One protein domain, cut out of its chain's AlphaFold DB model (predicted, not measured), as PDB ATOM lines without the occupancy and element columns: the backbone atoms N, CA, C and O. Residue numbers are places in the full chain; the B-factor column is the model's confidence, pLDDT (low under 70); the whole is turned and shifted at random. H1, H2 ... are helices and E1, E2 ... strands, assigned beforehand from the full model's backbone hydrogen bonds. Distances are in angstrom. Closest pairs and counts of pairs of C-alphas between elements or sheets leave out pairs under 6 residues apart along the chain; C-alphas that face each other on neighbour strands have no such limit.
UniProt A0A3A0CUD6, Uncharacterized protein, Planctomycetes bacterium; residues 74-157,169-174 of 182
ATOM      1  N   LEU A  74     -33.377   0.892  26.690       85.56
ATOM      2  CA  LEU A  74     -33.946   0.271  25.495       85.56
ATOM      3  C   LEU A  74     -34.385   1.377  24.531       85.56
ATOM      4  O   LEU A  74     -35.146   2.271  24.908       85.56
ATOM      5  N   ASP A  75     -33.894   1.341  23.298       83.19
ATOM      6  CA  ASP A  75     -34.257   2.244  22.206       83.19
ATOM      7  C   ASP A  75     -35.641   1.872  21.636       83.19
ATOM      8  O   ASP A  75     -36.087   0.724  21.687       83.19
ATOM      9  N   ALA A  76     -36.360   2.837  21.068       72.19
ATOM     10  CA  ALA A  76     -37.722   2.586  20.585       72.19
ATOM     11  C   ALA A  76     -37.777   1.626  19.384       72.19
ATOM     12  O   ALA A  76     -38.716   0.844  19.271       72.19
ATOM     13  N   GLY A  77     -36.762   1.649  18.511       64.12
ATOM     14  CA  GLY A  77     -36.688   0.727  17.367       64.12
ATOM     15  C   GLY A  77     -36.291  -0.708  17.743       64.12
ATOM     16  O   GLY A  77     -36.524  -1.640  16.976       64.12
ATOM     17  N   GLU A  78     -35.698  -0.895  18.922       66.50
ATOM     18  CA  GLU A  78     -35.383  -2.211  19.490       66.50
ATOM     19  C   GLU A  78     -36.629  -2.852  20.086       66.50
ATOM     20  O   GLU A  78     -36.901  -4.021  19.833       66.50
ATOM     21  N   LEU A  79     -37.425  -2.055  20.806       59.56
ATOM     22  CA  LEU A  79     -38.698  -2.493  21.371       59.56
ATOM     23  C   LEU A  79     -39.649  -3.013  20.280       59.56
ATOM     24  O   LEU A  79     -40.309  -4.027  20.470       59.56
ATOM     25  N   GLU A  80     -39.668  -2.374  19.108       58.41
ATOM     26  CA  GLU A  80     -40.440  -2.827  17.940       58.41
ATOM     27  C   GLU A  80     -39.907  -4.139  17.329       58.41
ATOM     28  O   GLU A  80     -40.681  -4.986  16.878       58.41
ATOM     29  N   SER A  81     -38.587  -4.347  17.359       58.81
ATOM     30  CA  SER A  81     -37.964  -5.586  16.866       58.81
ATOM     31  C   SER A  81     -38.210  -6.766  17.815       58.81
ATOM     32  O   SER A  81     -38.459  -7.880  17.348       58.81
ATOM     33  N   LEU A  82     -38.237  -6.511  19.129       57.00
ATOM     34  CA  LEU A  82     -38.648  -7.497  20.135       57.00
ATOM     35  C   LEU A  82     -40.095  -7.945  19.912       57.00
ATOM     36  O   LEU A  82     -40.373  -9.137  19.922       57.00
ATOM     37  N   LEU A  83     -41.011  -7.009  19.643       54.41
ATOM     38  CA  LEU A  83     -42.422  -7.316  19.371       54.41
ATOM     39  C   LEU A  83     -42.632  -8.194  18.137       54.41
ATOM     40  O   LEU A  83     -43.600  -8.944  18.074       54.41
ATOM     41  N   SER A  84     -41.747  -8.066  17.151       50.53
ATOM     42  CA  SER A  84     -41.852  -8.785  15.880       50.53
ATOM     43  C   SER A  84     -41.313 -10.216  15.956       50.53
ATOM     44  O   SER A  84     -41.689 -11.045  15.134       50.53
ATOM     45  N   SER A  85     -40.425 -10.493  16.916       50.28
ATOM     46  CA  SER A  85     -39.747 -11.792  17.072       50.28
ATOM     47  C   SER A  85     -40.396 -12.680  18.136       50.28
ATOM     48  O   SER A  85     -40.062 -13.854  18.261       50.28
ATOM     49  N   ASP A  86     -41.315 -12.117  18.915       52.44
ATOM     50  CA  ASP A  86     -41.922 -12.780  20.056       52.44
ATOM     51  C   ASP A  86     -43.182 -13.537  19.619       52.44
ATOM     52  O   ASP A  86     -44.295 -13.009  19.642       52.44
ATOM     53  N   GLU A  87     -43.012 -14.800  19.220       51.25
ATOM     54  CA  GLU A  87     -44.128 -15.690  18.857       51.25
ATOM     55  C   GLU A  87     -45.099 -15.929  20.035       51.25
ATOM     56  O   GLU A  87     -46.244 -16.336  19.837       51.25
ATOM     57  N   ASN A  88     -44.672 -15.598  21.261       50.12
ATOM     58  CA  ASN A  88     -45.405 -15.818  22.507       50.12
ATOM     59  C   ASN A  88     -46.123 -14.566  23.056       50.12
ATOM     60  O   ASN A  88     -46.854 -14.670  24.039       50.12
ATOM     61  N   GLY A  89     -45.948 -13.381  22.456       54.94
ATOM     62  CA  GLY A  89     -46.686 -12.162  22.834       54.94
ATOM     63  C   GLY A  89     -46.437 -11.618  24.257       54.94
ATOM     64  O   GLY A  89     -47.152 -10.710  24.704       54.94
ATOM     65  N   ALA A  90     -45.428 -12.114  24.976       53.25
ATOM     66  CA  ALA A  90     -45.051 -11.629  26.306       53.25
ATOM     67  C   ALA A  90     -44.527 -10.181  26.248       53.25
ATOM     68  O   ALA A  90     -44.866  -9.334  27.079       53.25
ATOM     69  N   ILE A  91     -43.773  -9.857  25.202       57.75
ATOM     70  CA  ILE A  91     -43.246  -8.529  24.899       57.75
ATOM     71  C   ILE A  91     -44.354  -7.600  24.388       57.75
ATOM     72  O   ILE A  91     -44.340  -6.401  24.686       57.75
ATOM     73  N   ALA A  92     -45.358  -8.137  23.688       60.94
ATOM     74  CA  ALA A  92     -46.560  -7.378  23.338       60.94
ATOM     75  C   ALA A  92     -47.304  -6.934  24.600       60.94
ATOM     76  O   ALA A  92     -47.642  -5.757  24.734       60.94
ATOM     77  N   SER A  93     -47.443  -7.840  25.570       61.31
ATOM     78  CA  SER A  93     -48.030  -7.535  26.878       61.31
ATOM     79  C   SER A  93     -47.201  -6.513  27.666       61.31
ATOM     80  O   SER A  93     -47.772  -5.558  28.191       61.31
ATOM     81  N   LEU A  94     -45.865  -6.626  27.667       63.31
ATOM     82  CA  LEU A  94     -44.961  -5.611  28.230       63.31
ATOM     83  C   LEU A  94     -45.176  -4.244  27.574       63.31
ATOM     84  O   LEU A  94     -45.391  -3.253  28.263       63.31
ATOM     85  N   THR A  95     -45.174  -4.175  26.243       65.81
ATOM     86  CA  THR A  95     -45.326  -2.909  25.516       65.81
ATOM     87  C   THR A  95     -46.689  -2.276  25.772       65.81
ATOM     88  O   THR A  95     -46.767  -1.073  26.027       65.81
ATOM     89  N   SER A  96     -47.768  -3.060  25.760       65.00
ATOM     90  CA  SER A  96     -49.103  -2.569  26.105       65.00
ATOM     91  C   SER A  96     -49.175  -2.088  27.555       65.00
ATOM     92  O   SER A  96     -49.709  -1.007  27.801       65.00
ATOM     93  N   ALA A  97     -48.568  -2.809  28.501       65.88
ATOM     94  CA  ALA A  97     -48.491  -2.395  29.901       65.88
ATOM     95  C   ALA A  97     -47.660  -1.110  30.093       65.88
ATOM     96  O   ALA A  97     -47.940  -0.286  30.966       65.88
ATOM     97  N   MET A  98     -46.663  -0.885  29.237       66.31
ATOM     98  CA  MET A  98     -45.879   0.352  29.199       66.31
ATOM     99  C   MET A  98     -46.658   1.516  28.572       66.31
ATOM    100  O   MET A  98     -46.518   2.658  29.014       66.31
ATOM    101  N   GLN A  99     -47.513   1.251  27.580       65.38
ATOM    102  CA  GLN A  99     -48.411   2.250  26.987       65.38
ATOM    103  C   GLN A  99     -49.502   2.694  27.972       65.38
ATOM    104  O   GLN A  99     -49.819   3.886  28.042       65.38
ATOM    105  N   THR A 100     -50.033   1.764  28.771       68.56
ATOM    106  CA  THR A 100     -51.034   2.038  29.817       68.56
ATOM    107  C   THR A 100     -50.426   2.512  31.138       68.56
ATOM    108  O   THR A 100     -51.169   2.889  32.047       68.56
ATOM    109  N   ALA A 101     -49.094   2.549  31.244       76.81
ATOM    110  CA  ALA A 101     -48.396   2.969  32.449       76.81
ATOM    111  C   ALA A 101     -48.800   4.390  32.876       76.81
ATOM    112  O   ALA A 101     -48.769   5.341  32.085       76.81
ATOM    113  N   GLU A 102     -49.152   4.545  34.150       80.00
ATOM    114  CA  GLU A 102     -49.613   5.811  34.713       80.00
ATOM    115  C   GLU A 102     -48.463   6.805  34.825       80.00
ATOM    116  O   GLU A 102     -47.397   6.486  35.345       80.00
ATOM    117  N   ARG A 103     -48.679   8.048  34.390       81.31
ATOM    118  CA  ARG A 103     -47.664   9.097  34.514       81.31
ATOM    119  C   ARG A 103     -47.542   9.544  35.973       81.31
ATOM    120  O   ARG A 103     -48.393  10.286  36.455       81.31
ATOM    121  N   LEU A 104     -46.444   9.170  36.629       78.31
ATOM    122  CA  LEU A 104     -46.107   9.626  37.981       78.31
ATOM    123  C   LEU A 104     -45.567  11.063  37.980       78.31
ATOM    124  O   LEU A 104     -45.751  11.805  38.942       78.31
ATOM    125  N   GLY A 105     -44.922  11.484  36.889       77.44
ATOM    126  CA  GLY A 105     -44.427  12.848  36.724       77.44
ATOM    127  C   GLY A 105     -43.163  12.925  35.874       77.44
ATOM    128  O   GLY A 105     -42.724  11.946  35.279       77.44
ATOM    129  N   LYS A 106     -42.563  14.116  35.799       72.31
ATOM    130  CA  LYS A 106     -41.261  14.302  35.140       72.31
ATOM    131  C   LYS A 106     -40.149  13.932  36.114       72.31
ATOM    132  O   LYS A 106     -40.106  14.487  37.215       72.31
ATOM    133  N   SER A 107     -39.227  13.073  35.687       70.44
ATOM    134  CA  SER A 107     -37.998  12.817  36.430       70.44
ATOM    135  C   SER A 107     -37.204  14.122  36.521       70.44
ATOM    136  O   SER A 107     -36.974  14.814  35.520       70.44
ATOM    137  N   ARG A 108     -36.846  14.527  37.742       65.19
ATOM    138  CA  ARG A 108     -36.169  15.814  37.967       65.19
ATOM    139  C   ARG A 108     -34.698  15.771  37.556       65.19
ATOM    140  O   ARG A 108     -34.143  16.824  37.244       65.19
ATOM    141  N   GLU A 109     -34.119  14.575  37.477       73.12
ATOM    142  CA  GLU A 109     -32.667  14.374  37.480       73.12
ATOM    143  C   GLU A 109     -32.143  13.668  36.221       73.12
ATOM    144  O   GLU A 109     -30.978  13.833  35.854       73.12
ATOM    145  N   ARG A 110     -32.997  12.931  35.497       84.50
ATOM    146  CA  ARG A 110     -32.560  12.046  34.408       84.50
ATOM    147  C   ARG A 110     -32.850  12.627  33.029       84.50
ATOM    148  O   ARG A 110     -33.927  13.164  32.767       84.50
ATOM    149  N   GLN A 111     -31.873  12.505  32.134       89.31
ATOM    150  CA  GLN A 111     -31.943  12.986  30.753       89.31
ATOM    151  C   GLN A 111     -31.810  11.822  29.777       89.31
ATOM    152  O   GLN A 111     -30.948  10.971  29.959       89.31
ATOM    153  N   CYS A 112     -32.603  11.828  28.711       88.56
ATOM    154  CA  CYS A 112     -32.518  10.842  27.643       88.56
ATOM    155  C   CYS A 112     -31.109  10.834  27.005       88.56
ATOM    156  O   CYS A 112     -30.643  11.893  26.568       88.56
ATOM    157  N   PRO A 113     -30.444   9.673  26.876       86.31
ATOM    158  CA  PRO A 113     -29.114   9.576  26.268       86.31
ATOM    159  C   PRO A 113     -29.104   9.921  24.769       86.31
ATOM    160  O   PRO A 113     -28.067  10.321  24.238       86.31
ATOM    161  N   ARG A 114     -30.254   9.821  24.086       85.25
ATOM    162  CA  ARG A 114     -30.408  10.144  22.658       85.25
ATOM    163  C   ARG A 114     -30.720  11.623  22.410       85.25
ATOM    164  O   ARG A 114     -30.010  12.275  21.648       85.25
ATOM    165  N   CYS A 115     -31.752  12.175  23.058       86.81
ATOM    166  CA  CYS A 115     -32.226  13.546  22.794       86.81
ATOM    167  C   CYS A 115     -31.993  14.565  23.917       86.81
ATOM    168  O   CYS A 115     -32.303  15.743  23.729       86.81
ATOM    169  N   ARG A 116     -31.473  14.138  25.075       85.94
ATOM    170  CA  ARG A 116     -31.182  14.961  26.269       85.94
ATOM    171  C   ARG A 116     -32.390  15.607  26.959       85.94
ATOM    172  O   ARG A 116     -32.211  16.393  27.888       85.94
ATOM    173  N   ARG A 117     -33.626  15.284  26.562       87.94
ATOM    174  CA  ARG A 117     -34.832  15.736  27.285       87.94
ATOM    175  C   ARG A 117     -34.974  15.015  28.621       87.94
ATOM    176  O   ARG A 117     -34.483  13.900  28.771       87.94
ATOM    177  N   LYS A 118     -35.670  15.642  29.573       89.62
ATOM    178  CA  LYS A 118     -36.000  15.008  30.857       89.62
ATOM    179  C   LYS A 118     -36.898  13.794  30.626       89.62
ATOM    180  O   LYS A 118     -37.851  13.901  29.853       89.62
ATOM    181  N   LEU A 119     -36.570  12.682  31.272       89.31
ATOM    182  CA  LEU A 119     -37.384  11.468  31.221       89.31
ATOM    183  C   LEU A 119     -38.679  11.657  32.026       89.31
ATOM    184  O   LEU A 119     -38.738  12.459  32.963       89.31
ATOM    185  N   GLU A 120     -39.730  10.950  31.627       88.88
ATOM    186  CA  GLU A 120     -41.019  10.917  32.312       88.88
ATOM    187  C   GLU A 120     -41.180   9.584  33.033       88.88
ATOM    188  O   GLU A 120     -41.253   8.534  32.389       88.88
ATOM    189  N   ALA A 121     -41.274   9.653  34.359       88.31
ATOM    190  CA  ALA A 121     -41.504   8.497  35.202       88.31
ATOM    191  C   ALA A 121     -42.950   8.027  35.023       88.31
ATOM    192  O   ALA A 121     -43.914   8.790  35.202       88.31
ATOM    193  N   ARG A 122     -43.096   6.758  34.668       87.69
ATOM    194  CA  ARG A 122     -44.364   6.068  34.474       87.69
ATOM    195  C   ARG A 122     -44.394   4.801  35.311       87.69
ATOM    196  O   ARG A 122     -43.388   4.121  35.416       87.69
ATOM    197  N   ARG A 123     -45.535   4.467  35.903       85.19
ATOM    198  CA  ARG A 123     -45.710   3.230  36.668       85.19
ATOM    199  C   ARG A 123     -46.480   2.220  35.843       85.19
ATOM    200  O   ARG A 123     -47.626   2.474  35.478       85.19
ATOM    201  N   VAL A 124     -45.870   1.074  35.584       83.38
ATOM    202  CA  VAL A 124     -46.559  -0.082  35.014       83.38
ATOM    203  C   VAL A 124     -47.391  -0.705  36.131       83.38
ATOM    204  O   VAL A 124     -46.830  -1.173  37.123       83.38
ATOM    205  N   ARG A 125     -48.724  -0.670  36.008       75.81
ATOM    206  CA  ARG A 125     -49.630  -1.161  37.062       75.81
ATOM    207  C   ARG A 125     -49.440  -2.655  37.321       75.81
ATOM    208  O   ARG A 125     -49.323  -3.045  38.476       75.81
ATOM    209  N   ASP A 126     -49.330  -3.444  36.256       72.12
ATOM    210  CA  ASP A 126     -49.322  -4.912  36.333       72.12
ATOM    211  C   ASP A 126     -48.063  -5.470  37.012       72.12
ATOM    212  O   ASP A 126     -48.128  -6.447  37.749       72.12
ATOM    213  N   ALA A 127     -46.919  -4.807  36.826       70.44
ATOM    214  CA  ALA A 127     -45.657  -5.191  37.459       70.44
ATOM    215  C   ALA A 127     -45.351  -4.396  38.735       70.44
ATOM    216  O   ALA A 127     -44.400  -4.708  39.449       70.44
ATOM    217  N   ASN A 128     -46.118  -3.338  39.012       80.81
ATOM    218  CA  ASN A 128     -45.820  -2.357  40.050       80.81
ATOM    219  C   ASN A 128     -44.413  -1.722  39.927       80.81
ATOM    220  O   ASN A 128     -43.819  -1.299  40.921       80.81
ATOM    221  N   VAL A 129     -43.881  -1.660  38.704       83.44
ATOM    222  CA  VAL A 129     -42.534  -1.163  38.394       83.44
ATOM    223  C   VAL A 129     -42.620   0.264  37.868       83.44
ATOM    224  O   VAL A 129     -43.521   0.599  37.095       83.44
ATOM    225  N   THR A 130     -41.685   1.115  38.287       87.56
ATOM    226  CA  THR A 130     -41.524   2.448  37.704       87.56
ATOM    227  C   THR A 130     -40.586   2.342  36.507       87.56
ATOM    228  O   THR A 130     -39.645   1.574  36.523       87.56
ATOM    229  N   ILE A 131     -40.880   3.049  35.427       87.44
ATOM    230  CA  ILE A 131     -40.069   3.089  34.213       87.44
ATOM    231  C   ILE A 131     -39.924   4.541  33.780       87.44
ATOM    232  O   ILE A 131     -40.853   5.339  33.914       87.44
ATOM    233  N   ASP A 132     -38.778   4.902  33.222       89.62
ATOM    234  CA  ASP A 132     -38.503   6.265  32.783       89.62
ATOM    235  C   ASP A 132     -38.559   6.351  31.258       89.62
ATOM    236  O   ASP A 132     -37.669   5.901  30.544       89.62
ATOM    237  N   THR A 133     -39.605   6.970  30.726       88.25
ATOM    238  CA  THR A 133     -39.847   7.035  29.277       88.25
ATOM    239  C   THR A 133     -39.364   8.347  28.670       88.25
ATOM    240  O   THR A 133     -39.476   9.421  29.269       88.25
ATOM    241  N   CYS A 134     -38.816   8.298  27.454       88.81
ATOM    242  CA  CYS A 134     -38.480   9.513  26.721       88.81
ATOM    243  C   CYS A 134     -39.746  10.150  26.122       88.81
ATOM    244  O   CYS A 134     -40.418   9.504  25.320       88.81
ATOM    245  N   PRO A 135     -40.021  11.449  26.350       85.69
ATOM    246  CA  PRO A 135     -41.177  12.127  25.753       85.69
ATOM    247  C   PRO A 135     -41.081  12.304  24.225       85.69
ATOM    248  O   PRO A 135     -42.028  12.771  23.599       85.69
ATOM    249  N   ARG A 136     -39.932  11.998  23.603       84.38
ATOM    250  CA  ARG A 136     -39.799  11.907  22.136       84.38
ATOM    251  C   ARG A 136     -40.130  10.531  21.574       84.38
ATOM    252  O   ARG A 136     -40.256  10.433  20.361       84.38
ATOM    253  N   GLY A 137     -40.192   9.508  22.424       81.94
ATOM    254  CA  GLY A 137     -40.216   8.121  21.978       81.94
ATOM    255  C   GLY A 137     -38.869   7.644  21.432       81.94
ATOM    256  O   GLY A 137     -38.861   6.847  20.514       81.94
ATOM    257  N   ASP A 138     -37.734   8.133  21.954       83.88
ATOM    258  CA  ASP A 138     -36.417   7.566  21.589       83.88
ATOM    259  C   ASP A 138     -36.108   6.262  22.346       83.88
ATOM    260  O   ASP A 138     -35.110   5.610  22.064       83.88
ATOM    261  N   GLY A 139     -36.897   5.929  23.369       87.00
ATOM    262  CA  GLY A 139     -36.644   4.783  24.233       87.00
ATOM    263  C   GLY A 139     -37.072   5.000  25.678       87.00
ATOM    264  O   GLY A 139     -37.741   5.991  26.014       87.00
ATOM    265  N   LEU A 140     -36.657   4.068  26.527       88.19
ATOM    266  CA  LEU A 140     -36.956   4.025  27.949       88.19
ATOM    267  C   LEU A 140     -35.750   3.577  28.779       88.19
ATOM    268  O   LEU A 140     -34.850   2.887  28.305       88.19
ATOM    269  N   TRP A 141     -35.771   3.972  30.042       89.88
ATOM    270  CA  TRP A 141     -34.788   3.639  31.053       89.88
ATOM    271  C   TRP A 141     -35.429   2.788  32.147       89.88
ATOM    272  O   TRP A 141     -36.540   3.082  32.597       89.88
ATOM    273  N   LEU A 142     -34.695   1.762  32.563       88.56
ATOM    274  CA  LEU A 142     -35.005   0.875  33.677       88.56
ATOM    275  C   LEU A 142     -33.857   0.952  34.674       88.56
ATOM    276  O   LEU A 142     -32.692   0.774  34.303       88.56
ATOM    277  N   ASP A 143     -34.173   1.209  35.934       87.19
ATOM    278  CA  ASP A 143     -33.197   1.139  37.007       87.19
ATOM    279  C   ASP A 143     -32.813  -0.304  37.335       87.19
ATOM    280  O   ASP A 143     -33.404  -1.290  36.879       87.19
ATOM    281  N   HIS A 144     -31.776  -0.411  38.158       84.19
ATOM    282  CA  HIS A 144     -31.324  -1.667  38.721       84.19
ATOM    283  C   HIS A 144     -32.492  -2.461  39.337       84.19
ATOM    284  O   HIS A 144     -33.216  -1.969  40.201       84.19
ATOM    285  N   GLY A 145     -32.678  -3.698  38.873       74.56
ATOM    286  CA  GLY A 145     -33.722  -4.608  39.351       74.56
ATOM    287  C   GLY A 145     -35.131  -4.359  38.793       74.56
ATOM    288  O   GLY A 145     -35.975  -5.249  38.910       74.56
ATOM    289  N   GLU A 146     -35.397  -3.226  38.134       82.56
ATOM    290  CA  GLU A 146     -36.705  -2.935  37.519       82.56
ATOM    291  C   GLU A 146     -36.956  -3.808  36.291       82.56
ATOM    292  O   GLU A 146     -38.042  -4.366  36.140       82.56
ATOM    293  N   LEU A 147     -35.931  -4.011  35.460       76.56
ATOM    294  CA  LEU A 147     -35.999  -4.945  34.333       76.56
ATOM    295  C   LEU A 147     -36.301  -6.372  34.815       76.56
ATOM    296  O   LEU A 147     -37.193  -7.021  34.283       76.56
ATOM    297  N   ALA A 148     -35.631  -6.838  35.874       72.06
ATOM    298  CA  ALA A 148     -35.894  -8.154  36.458       72.06
ATOM    299  C   ALA A 148     -37.298  -8.252  37.085       72.06
ATOM    300  O   ALA A 148     -37.924  -9.311  37.077       72.06
ATOM    301  N   ALA A 149     -37.814  -7.162  37.658       74.69
ATOM    302  CA  ALA A 149     -39.180  -7.105  38.171       74.69
ATOM    303  C   ALA A 149     -40.222  -7.166  37.042       74.69
ATOM    304  O   ALA A 149     -41.182  -7.922  37.165       74.69
ATOM    305  N   LEU A 150     -39.994  -6.464  35.927       73.50
ATOM    306  CA  LEU A 150     -40.813  -6.594  34.721       73.50
ATOM    307  C   LEU A 150     -40.762  -8.024  34.193       73.50
ATOM    308  O   LEU A 150     -41.801  -8.657  34.054       73.50
ATOM    309  N   VAL A 151     -39.568  -8.577  33.988       72.44
ATOM    310  CA  VAL A 151     -39.427  -9.951  33.500       72.44
ATOM    311  C   VAL A 151     -40.184 -10.913  34.404       72.44
ATOM    312  O   VAL A 151     -40.959 -11.685  33.881       72.44
ATOM    313  N   ARG A 152     -40.096 -10.830  35.736       69.06
ATOM    314  CA  ARG A 152     -40.884 -11.704  36.631       69.06
ATOM    315  C   ARG A 152     -42.396 -11.528  36.500       69.06
ATOM    316  O   ARG A 152     -43.121 -12.523  36.480       69.06
ATOM    317  N   ALA A 153     -42.867 -10.288  36.407       67.44
ATOM    318  CA  ALA A 153     -44.291  -9.998  36.270       67.44
ATOM    319  C   ALA A 153     -44.878 -10.579  34.973       67.44
ATOM    320  O   ALA A 153     -46.004 -11.065  34.981       67.44
ATOM    321  N   PHE A 154     -44.099 -10.590  33.887       62.12
ATOM    322  CA  PHE A 154     -44.547 -11.056  32.569       62.12
ATOM    323  C   PHE A 154     -44.043 -12.470  32.197       62.12
ATOM    324  O   PHE A 154     -44.606 -13.103  31.312       62.12
ATOM    325  N   ALA A 155     -43.051 -13.019  32.912       56.56
ATOM    326  CA  ALA A 155     -42.542 -14.394  32.777       56.56
ATOM    327  C   ALA A 155     -43.517 -15.451  33.280       56.56
ATOM    328  O   ALA A 155     -43.372 -16.623  32.944       56.56
ATOM    329  N   SER A 156     -44.489 -15.038  34.090       47.53
ATOM    330  CA  SER A 156     -45.527 -15.919  34.621       47.53
ATOM    331  C   SER A 156     -46.517 -16.385  33.540       47.53
ATOM    332  O   SER A 156     -47.385 -17.197  33.842       47.53
ATOM    333  N   THR A 157     -46.371 -15.908  32.296       49.06
ATOM    334  CA  THR A 157     -47.253 -16.206  31.155       49.06
ATOM    335  C   THR A 157     -46.545 -16.996  30.037       49.06
ATOM    336  O   THR A 157     -46.838 -16.806  28.868       49.06
ATOM    337  N   PHE A 169     -29.385 -11.822  34.747       54.75
ATOM    338  CA  PHE A 169     -29.542 -11.193  36.061       54.75
ATOM    339  C   PHE A 169     -29.671 -12.213  37.216       54.75
ATOM    340  O   PHE A 169     -29.903 -11.836  38.366       54.75
ATOM    341  N   GLU A 170     -29.465 -13.508  36.951       49.41
ATOM    342  CA  GLU A 170     -29.690 -14.607  37.906       49.41
ATOM    343  C   GLU A 170     -28.704 -14.593  39.082       49.41
ATOM    344  O   GLU A 170     -29.067 -14.940  40.208       49.41
ATOM    345  N   ARG A 171     -27.483 -14.079  38.867       46.19
ATOM    346  CA  ARG A 171     -26.495 -13.872  39.943       46.19
ATOM    347  C   ARG A 171     -26.931 -12.841  40.983       46.19
ATOM    348  O   ARG A 171     -26.444 -12.886  42.100       46.19
ATOM    349  N   GLU A 172     -27.859 -11.955  40.644       48.31
ATOM    350  CA  GLU A 172     -28.328 -10.893  41.538       48.31
ATOM    351  C   GLU A 172     -29.597 -11.294  42.311       48.31
ATOM    352  O   GLU A 172     -29.894 -10.764  43.381       48.31
ATOM    353  N   LEU A 173     -30.326 -12.292  41.798       48.41
ATOM    354  CA  LEU A 173     -31.493 -12.881  42.455       48.41
ATOM    355  C   LEU A 173     -31.106 -13.913  43.527       48.41
ATOM    356  O   LEU A 173     -31.808 -14.032  44.533       48.41
ATOM    357  N   GLN A 174     -29.983 -14.621  43.362       50.94
ATOM    358  CA  GLN A 174     -29.513 -15.612  44.341       50.94
ATOM    359  C   GLN A 174     -28.933 -14.983  45.620       50.94
ATOM    360  O   GLN A 174     -29.058 -15.576  46.693       50.94
TER     361      GLN A 174
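AT A GLANCE: This is residues 74 to 157 and 169 to 174 of the 182 residues of an uncharacterized protein of Planctomycetes bacterium (UniProt A0A3A0CUD6). Picture a strongly twisted sheet of four short strands, E1 to E4, with helices H2 and H3 packed where E2 and E3 meet their tight turn. H1 folds back beside H2 as a helical hairpin and reaches the edge strand E4 with its first residues, while the short H4, beyond a cut, lies off the body. The printed part has 90 residues, with named elements in the order H1, H2, E1, E2, E3, E4, H3, H4; the sheet runs E1, E2, E3, E4, all antiparallel. The class is mixed, helices and strands; the whole is compact, with a radius of gyration of the C-alphas of 13.1 A, and rounded, spanning 34 by 31 by 24 A.

IN THESE COORDINATES: Start with the sheet at C-alpha 102, (-49.613, 5.811, 34.713), where E1 begins; it runs through residues 102 to 111, 19.5 A, and bends by 88 degrees at residue 108. E2 is residues 118 to 124, 18.9 A; E3 is 129 to 133, 12.6 A; E4 is 139 to 142, 10.4 A. Look next for H1, residues 76 to 85, 14.9 A, beginning at C-alpha 76, (-37.722, 2.586, 20.585). H2 is residues 90 to 99, 14.3 A, H3 is 146 to 155, 13.7 A, and H4, 170 to 174, 6.5 A, ends at C-alpha 174, (-29.513, -15.612, 44.341).

HOW THE PARTS SIT: E1 to E4 form a meander, each strand the antiparallel neighbour of the one before. Look at N 104 and O 121, 2.9 A, for E1 and E2; N 122 and O 131, 2.8 A, for E2 and E3; and N 141 and O 132, 2.8 A, for E3 and E4. H2 and H3, on one face of the sheet, make it two layers. H2 lies over E2 and E3 at a height over the sheet of 11.5 A, and the closest C-alphas of H2 and E2, Met 98 and Val 124, are 5.9 A apart. H3 lies over E3 and stands up from the sheet at 48 degrees; its closest C-alpha to E3 is that of Glu 146, 6.2 A from that of Val 129. H2 and H3 touch at a steep tilt of 55 degrees, opposite ways, with the C-alphas of Ala 90 and Phe 154 closest at 6.3 A. H1 and H2, a hairpin, touch at a shallow tilt of 33 degrees, only just short of steep, opposite ways; their closest C-alphas, Leu 83 and Ile 91, are 5.7 A apart. H1 only grazes the sheet, with residues 76 to 79, and residues 74 to 75 pair antiparallel with residues 139 to 140 of E4. H4 is not on the sheet and is apart from H3. In H1, H2, H3 and H4, every O i to N i+4 pair is within hydrogen-bond range.

THE WHOLE: The C-alphas of Glu 87 and Arg 108 are the two farthest apart, 37.7 A. Residues 158 to 168 are not printed, and C-alphas 157 and 169 stand 19.0 A apart across this cut. Of the links printed whole, that from E1 to E2 is short and the others are tight. Mean pLDDT of the printed part is 72.3; it is under 70 at residues 77 to 100, 108, 152 to 157 and 169 to 174.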